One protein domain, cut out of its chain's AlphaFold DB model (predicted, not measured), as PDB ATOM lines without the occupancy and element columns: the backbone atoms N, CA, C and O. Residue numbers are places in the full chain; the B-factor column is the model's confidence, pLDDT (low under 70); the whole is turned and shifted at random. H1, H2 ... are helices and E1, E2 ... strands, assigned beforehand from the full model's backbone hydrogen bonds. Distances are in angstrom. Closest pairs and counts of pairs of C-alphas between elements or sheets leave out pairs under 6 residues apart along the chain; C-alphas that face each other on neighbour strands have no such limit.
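Overview. This is residues 5 to 60 of the 64 residues of an uncharacterized protein of Domibacillus enclensis (UniProt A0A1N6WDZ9). Picture a long rod with a two-stranded hairpin, E1 and E2, making one end and a single helix, H1, making the other. Between them the short helix H2 and loops form a thin middle, where residues 26 to 27 pair antiparallel with residues 53 to 54; residues 5 to 12 of H1 and residues 37 to 42 at the hairpin's turn stick out. The printed part has 56 residues, with two named helices and two named strands in the order H1, H2, E1, E2; the sheet, E1 - E2, is antiparallel, and the class is mixed, helices and strands. It is extended, with a radius of gyration of the C-alphas of 17.8 A and spans of 60 by 20 by 16 A.

Along the chain. Find C-alpha 31 at (-10.199, 49.477, 35.947); from there E1, residues 31 to 38, runs 20.3 A. E2, residues 41 to 47, runs 19.7 A and ends at C-alpha 47, (-12.022, 54.155, 38.417). Look to C-alpha 5 at (27.718, 40.888, 40.024) for H1, residues 5 to 19, 21.3 A long. H2 is residues 21 to 24.

Arrangement. E1 and E2 form a hairpin, antiparallel at 154 degrees between their directions; look for N 36 and O 43, 2.9 A apart, and N 33 and O 45, 2.8 A apart, within hydrogen-bond range. H2 is apart from E2. H1 and H2 are close but not clearly touching, their closest C-alphas, those of Ala 17 and His 24, 5.8 A apart. H1 is apart from E1 and E2. In H1 every O i to N i+4 pair is within hydrogen-bond range; H2 is too short for such a pair.

Size, cuts and confidence. The C-alphas of Phe 5 and Asp 39, the two farthest apart, are 61.4 A apart. The printed part has no cut and no long link between named elements, but residues 48 to 60 hold no named element. Mean pLDDT of the printed part is 72.6; 29 residues are under 70, among them residues 20 to 30 and 55 to 60.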
ATOM      1  N   PHE A   5      28.925  41.532  39.524       74.56
ATOM      2  CA  PHE A   5      27.718  40.888  40.024       74.56
ATOM      3  C   PHE A   5      26.443  41.558  39.493       74.56
ATOM      4  O   PHE A   5      25.511  40.872  39.074       74.56
ATOM      5  N   GLU A   6      26.420  42.893  39.455       66.38
ATOM      6  CA  GLU A   6      25.289  43.675  38.944       66.38
ATOM      7  C   GLU A   6      25.123  43.462  37.438       66.38
ATOM      8  O   GLU A   6      24.021  43.169  36.982       66.38
ATOM      9  N   ARG A   7      26.226  43.448  36.675       74.75
ATOM     10  CA  ARG A   7      26.188  43.168  35.226       74.75
ATOM     11  C   ARG A   7      25.634  41.780  34.908       74.75
ATOM     12  O   ARG A   7      24.786  41.649  34.031       74.75
ATOM     13  N   LYS A   8      26.068  40.746  35.639       75.75
ATOM     14  CA  LYS A   8      25.553  39.377  35.457       75.75
ATOM     15  C   LYS A   8      24.073  39.261  35.829       75.75
ATOM     16  O   LYS A   8      23.342  38.491  35.202       75.75
ATOM     17  N   ARG A   9      23.623  40.005  36.842       72.81
ATOM     18  CA  ARG A   9      22.210  40.059  37.240       72.81
ATOM     19  C   ARG A   9      21.360  40.717  36.154       72.81
ATOM     20  O   ARG A   9      20.334  40.146  35.784       72.81
ATOM     21  N   ASP A  10      21.816  41.839  35.610       71.31
ATOM     22  CA  ASP A  10      21.115  42.580  34.559       71.31
ATOM     23  C   ASP A  10      21.048  41.788  33.249       71.31
ATOM     24  O   ASP A  10      19.978  41.678  32.652       71.31
ATOM     25  N   GLU A  11      22.138  41.131  32.834       76.88
ATOM     26  CA  GLU A  11      22.123  40.236  31.668       76.88
ATOM     27  C   GLU A  11      21.134  39.082  31.838       76.88
ATOM     28  O   GLU A  11      20.405  38.738  30.904       76.88
ATOM     29  N   LYS A  12      21.073  38.480  33.033       74.94
ATOM     30  CA  LYS A  12      20.123  37.401  33.325       74.94
ATOM     31  C   LYS A  12      18.679  37.903  33.272       74.94
ATOM     32  O   LYS A  12      17.833  37.211  32.706       74.94
ATOM     33  N   PHE A  13      18.416  39.093  33.811       68.62
ATOM     34  CA  PHE A  13      17.099  39.726  33.791       68.62
ATOM     35  C   PHE A  13      16.663  40.073  32.362       68.62
ATOM     36  O   PHE A  13      15.582  39.677  31.938       68.62
ATOM     37  N   LEU A  14      17.540  40.693  31.567       70.75
ATOM     38  CA  LEU A  14      17.296  40.997  30.152       70.75
ATOM     39  C   LEU A  14      17.042  39.733  29.325       70.75
ATOM     40  O   LEU A  14      16.165  39.708  28.460       70.75
ATOM     41  N   ARG A  15      17.784  38.656  29.594       75.88
ATOM     42  CA  ARG A  15      17.614  37.375  28.901       75.88
ATOM     43  C   ARG A  15      16.311  36.673  29.292       75.88
ATOM     44  O   ARG A  15      15.744  35.982  28.450       75.88
ATOM     45  N   GLN A  16      15.830  36.842  30.525       65.88
ATOM     46  CA  GLN A  16      14.503  36.377  30.948       65.88
ATOM     47  C   GLN A  16      13.380  37.229  30.346       65.88
ATOM     48  O   GLN A  16      12.449  36.666  29.777       65.88
ATOM     49  N   ALA A  17      13.518  38.557  30.358       63.81
ATOM     50  CA  ALA A  17      12.561  39.475  29.745       63.81
ATOM     51  C   ALA A  17      12.401  39.231  28.236       63.81
ATOM     52  O   ALA A  17      11.290  39.264  27.720       63.81
ATOM     53  N   ARG A  18      13.488  38.891  27.526       65.56
ATOM     54  CA  ARG A  18      13.434  38.490  26.106       65.56
ATOM     55  C   ARG A  18      12.755  37.142  25.859       65.56
ATOM     56  O   ARG A  18      12.244  36.932  24.767       65.56
ATOM     57  N   LYS A  19      12.803  36.212  26.819       70.56
ATOM     58  CA  LYS A  19      12.179  34.886  26.676       70.56
ATOM     59  C   LYS A  19      10.668  34.934  26.880       70.56
ATOM     60  O   LYS A  19       9.962  34.156  26.255       70.56
ATOM     61  N   GLU A  20      10.195  35.820  27.752       65.31
ATOM     62  CA  GLU A  20       8.776  35.965  28.088       65.31
ATOM     63  C   GLU A  20       8.406  37.457  28.143       65.31
ATOM     64  O   GLU A  20       8.216  38.004  29.239       65.31
ATOM     65  N   PRO A  21       8.335  38.134  26.980       60.53
ATOM     66  CA  PRO A  21       8.106  39.577  26.924       60.53
ATOM     67  C   PRO A  21       6.778  39.963  27.585       60.53
ATOM     68  O   PRO A  21       6.749  40.888  28.390       60.53
ATOM     69  N   TRP A  22       5.730  39.157  27.393       59.62
ATOM     70  CA  TRP A  22       4.409  39.317  28.017       59.62
ATOM     71  C   TRP A  22       4.418  39.277  29.555       59.62
ATOM     72  O   TRP A  22       3.569  39.900  30.185       59.62
ATOM     73  N   LYS A  23       5.378  38.589  30.195       61.62
ATOM     74  CA  LYS A  23       5.502  38.588  31.671       61.62
ATOM     75  C   LYS A  23       6.159  39.852  32.227       61.62
ATOM     76  O   LYS A  23       6.063  40.116  33.423       61.62
ATOM     77  N   HIS A  24       6.869  40.591  31.381       59.81
ATOM     78  CA  HIS A  24       7.645  41.771  31.767       59.81
ATOM     79  C   HIS A  24       7.045  43.061  31.201       59.81
ATOM     80  O   HIS A  24       7.545  44.148  31.484       59.81
ATOM     81  N   GLU A  25       5.971  42.938  30.423       64.25
ATOM     82  CA  GLU A  25       5.241  44.053  29.858       64.25
ATOM     83  C   GLU A  25       4.365  44.681  30.944       64.25
ATOM     84  O   GLU A  25       3.447  44.062  31.489       64.25
ATOM     85  N   LEU A  26       4.707  45.916  31.306       62.50
ATOM     86  CA  LEU A  26       3.839  46.759  32.110       62.50
ATOM     87  C   LEU A  26       2.701  47.234  31.210       62.50
ATOM     88  O   LEU A  26       2.912  48.044  30.307       62.50
ATOM     89  N   VAL A  27       1.499  46.745  31.468       66.00
ATOM     90  CA  VAL A  27       0.272  47.166  30.805       66.00
ATOM     91  C   VAL A  27      -0.480  48.162  31.670       66.00
ATOM     92  O   VAL A  27      -0.611  48.023  32.886       66.00
ATOM     93  N   ARG A  28      -0.998  49.199  31.019       63.97
ATOM     94  CA  ARG A  28      -1.968  50.108  31.624       63.97
ATOM     95  C   ARG A  28      -3.345  49.524  31.362       63.97
ATOM     96  O   ARG A  28      -3.865  49.664  30.261       63.97
ATOM     97  N   ILE A  29      -3.890  48.830  32.355       65.31
ATOM     98  CA  ILE A  29      -5.256  48.312  32.295       65.31
ATOM     99  C   ILE A  29      -6.141  49.296  33.067       65.31
ATOM    100  O   ILE A  29      -5.946  49.435  34.277       65.31
ATOM    101  N   PRO A  30      -7.053  50.025  32.398       67.38
ATOM    102  CA  PRO A  30      -8.035  50.843  33.096       67.38
ATOM    103  C   PRO A  30      -8.985  49.926  33.871       67.38
ATOM    104  O   PRO A  30      -9.500  48.958  33.312       67.38
ATOM    105  N   ILE A  31      -9.212  50.214  35.153       72.50
ATOM    106  CA  ILE A  31     -10.199  49.477  35.947       72.50
ATOM    107  C   ILE A  31     -11.558  50.106  35.660       72.50
ATOM    108  O   ILE A  31     -11.796  51.265  35.983       72.50
ATOM    109  N   ILE A  32     -12.440  49.354  35.010       76.81
ATOM    110  CA  ILE A  32     -13.807  49.800  34.746       76.81
ATOM    111  C   ILE A  32     -14.629  49.547  36.012       76.81
ATOM    112  O   ILE A  32     -14.745  48.403  36.444       76.81
ATOM    113  N   SER A  33     -15.181  50.598  36.616       77.88
ATOM    114  CA  SER A  33     -16.016  50.487  37.821       77.88
ATOM    115  C   SER A  33     -17.475  50.219  37.505       77.88
ATOM    116  O   SER A  33     -18.150  49.494  38.234       77.88
ATOM    117  N   LYS A  34     -17.975  50.818  36.423       81.94
ATOM    118  CA  LYS A  34     -19.359  50.678  35.982       81.94
ATOM    119  C   LYS A  34     -19.426  50.606  34.475       81.94
ATOM    120  O   LYS A  34     -18.701  51.312  33.780       81.94
ATOM    121  N   MET A  35     -20.355  49.794  33.993       87.19
ATOM    122  CA  MET A  35     -20.811  49.796  32.611       87.19
ATOM    123  C   MET A  35     -22.316  50.030  32.613       87.19
ATOM    124  O   MET A  35     -23.024  49.470  33.453       87.19
ATOM    125  N   TYR A  36     -22.797  50.872  31.708       91.19
ATOM    126  CA  TYR A  36     -24.216  51.181  31.573       91.19
ATOM    127  C   TYR A  36     -24.553  51.562  30.131       91.19
ATOM    128  O   TYR A  36     -23.707  52.056  29.391       91.19
ATOM    129  N   GLU A  37     -25.797  51.316  29.739       93.25
ATOM    130  CA  GLU A  37     -26.308  51.605  28.400       93.25
ATOM    131  C   GLU A  37     -27.153  52.884  28.434       93.25
ATOM    132  O   GLU A  37     -28.021  53.032  29.299       93.25
ATOM    133  N   ILE A  38     -26.897  53.809  27.509       93.31
ATOM    134  CA  ILE A  38     -27.698  55.022  27.298       93.31
ATOM    135  C   ILE A  38     -28.019  55.093  25.811       93.31
ATOM    136  O   ILE A  38     -27.115  55.079  24.986       93.31
ATOM    137  N   ASP A  39     -29.307  55.140  25.467       92.50
ATOM    138  CA  ASP A  39     -29.786  55.279  24.085       92.50
ATOM    139  C   ASP A  39     -29.214  54.242  23.087       92.50
ATOM    140  O   ASP A  39     -29.054  54.521  21.901       92.50
ATOM    141  N   GLY A  40     -28.924  53.021  23.554       91.25
ATOM    142  CA  GLY A  40     -28.327  51.956  22.738       91.25
ATOM    143  C   GLY A  40     -26.803  52.042  22.597       91.25
ATOM    144  O   GLY A  40     -26.203  51.201  21.924       91.25
ATOM    145  N   GLU A  41     -26.162  53.025  23.231       91.44
ATOM    146  CA  GLU A  41     -24.710  53.151  23.320       91.44
ATOM    147  C   GLU A  41     -24.193  52.631  24.668       91.44
ATOM    148  O   GLU A  41     -24.735  52.915  25.738       91.44
ATOM    149  N   MET A  42     -23.110  51.849  24.618       89.00
ATOM    150  CA  MET A  42     -22.435  51.329  25.807       89.00
ATOM    151  C   MET A  42     -21.455  52.368  26.355       89.00
ATOM    152  O   MET A  42     -20.476  52.725  25.698       89.00
ATOM    153  N   HIS A  43     -21.680  52.787  27.594       87.75
ATOM    154  CA  HIS A  43     -20.816  53.686  28.347       87.75
ATOM    155  C   HIS A  43     -20.155  52.955  29.513       87.75
ATOM    156  O   HIS A  43     -20.651  51.945  30.019       87.75
ATOM    157  N   TYR A  44     -19.016  53.481  29.954       81.94
ATOM    158  CA  TYR A  44     -18.294  52.949  31.096       81.94
ATOM    159  C   TYR A  44     -17.598  54.055  31.889       81.94
ATOM    160  O   TYR A  44     -17.135  55.051  31.333       81.94
ATOM    161  N   GLU A  45     -17.502  53.854  33.199       81.25
ATOM    162  CA  GLU A  45     -16.704  54.670  34.110       81.25
ATOM    163  C   GLU A  45     -15.397  53.935  34.413       81.25
ATOM    164  O   GLU A  45     -15.405  52.760  34.783       81.25
ATOM    165  N   ILE A  46     -14.265  54.621  34.249       78.25
ATOM    166  CA  ILE A  46     -12.960  54.126  34.698       78.25
ATOM    167  C   ILE A  46     -12.729  54.664  36.113       78.25
ATOM    168  O   ILE A  46     -12.686  55.879  36.301       78.25
ATOM    169  N   GLU A  47     -12.527  53.784  37.092       68.00
ATOM    170  CA  GLU A  47     -12.022  54.155  38.417       68.00
ATOM    171  C   GLU A  47     -10.560  53.742  38.590       68.00
ATOM    172  O   GLU A  47     -10.063  52.798  37.986       68.00
ATOM    173  N   GLY A  48      -9.860  54.450  39.473       64.88
ATOM    174  CA  GLY A  48      -8.499  54.116  39.871       64.88
ATOM    175  C   GLY A  48      -7.412  54.891  39.129       64.88
ATOM    176  O   GLY A  48      -7.618  55.546  38.108       64.88
ATOM    177  N   GLU A  49      -6.215  54.845  39.704       61.62
ATOM    178  CA  GLU A  49      -5.048  55.517  39.153       61.62
ATOM    179  C   GLU A  49      -4.525  54.764  37.918       61.62
ATOM    180  O   GLU A  49      -4.448  53.534  37.903       61.62
ATOM    181  N   ASN A  50      -4.113  55.511  36.887       63.25
ATOM    182  CA  ASN A  50      -3.470  55.004  35.667       63.25
ATOM    183  C   ASN A  50      -2.023  54.544  35.957       63.25
ATOM    184  O   ASN A  50      -1.049  55.066  35.404       63.25
ATOM    185  N   ILE A  51      -1.888  53.604  36.893       63.12
ATOM    186  CA  ILE A  51      -0.623  53.027  37.332       63.12
ATOM    187  C   ILE A  51      -0.303  51.843  36.413       63.12
ATOM    188  O   ILE A  51      -1.153  50.970  36.222       63.12
ATOM    189  N   PRO A  52       0.918  51.767  35.860       65.56
ATOM    190  CA  PRO A  52       1.370  50.594  35.121       65.56
ATOM    191  C   PRO A  52       1.293  49.329  35.989       65.56
ATOM    192  O   PRO A  52       1.848  49.302  37.089       65.56
ATOM    193  N   ARG A  53       0.645  48.273  35.491       69.88
ATOM    194  CA  ARG A  53       0.516  46.976  36.173       69.88
ATOM    195  C   ARG A  53       1.115  45.862  35.330       69.88
ATOM    196  O   ARG A  53       1.299  46.032  34.128       69.88
ATOM    197  N   LYS A  54       1.443  44.719  35.924       70.25
ATOM    198  CA  LYS A  54       1.908  43.558  35.155       70.25
ATOM    199  C   LYS A  54       0.723  42.662  34.825       70.25
ATOM    200  O   LYS A  54      -0.149  42.467  35.663       70.25
ATOM    201  N   TRP A  55       0.733  42.032  33.651       68.06
ATOM    202  CA  TRP A  55      -0.240  40.978  33.324       68.06
ATOM    203  C   TRP A  55      -0.267  39.852  34.363       68.06
ATOM    204  O   TRP A  55      -1.318  39.284  34.621       68.06
ATOM    205  N   SER A  56       0.877  39.559  34.992       69.50
ATOM    206  CA  SER A  56       0.985  38.561  36.063       69.50
ATOM    207  C   SER A  56       0.199  38.897  37.328       69.50
ATOM    208  O   SER A  56       0.036  38.018  38.170       69.50
ATOM    209  N   ASP A  57      -0.210  40.155  37.497       69.38
ATOM    210  CA  ASP A  57      -0.958  40.600  38.672       69.38
ATOM    211  C   ASP A  57      -2.450  40.256  38.554       69.38
ATOM    212  O   ASP A  57      -3.150  40.286  39.561       69.38
ATOM    213  N   TYR A  58      -2.913  39.905  37.349       66.75
ATOM    214  CA  TYR A  58      -4.294  39.534  37.063       66.75
ATOM    215  C   TYR A  58      -4.408  38.030  36.813       66.75
ATOM    216  O   TYR A  58      -3.605  37.424  36.098       66.75
ATOM    217  N   LYS A  59      -5.436  37.417  37.390       69.81
ATOM    218  CA  LYS A  59      -5.881  36.059  37.081       69.81
ATOM    219  C   LYS A  59      -7.056  36.129  36.112       69.81
ATOM    220  O   LYS A  59      -7.793  37.105  36.090       69.81
ATOM    221  N   MET A  60      -7.255  35.073  35.323       62.16
ATOM    222  CA  MET A  60      -8.429  34.970  34.438       62.16
ATOM    223  C   MET A  60      -9.749  35.110  35.216       62.16
ATOM    224  O   MET A  60     -10.712  35.653  34.686       62.16
TER     225      MET A  60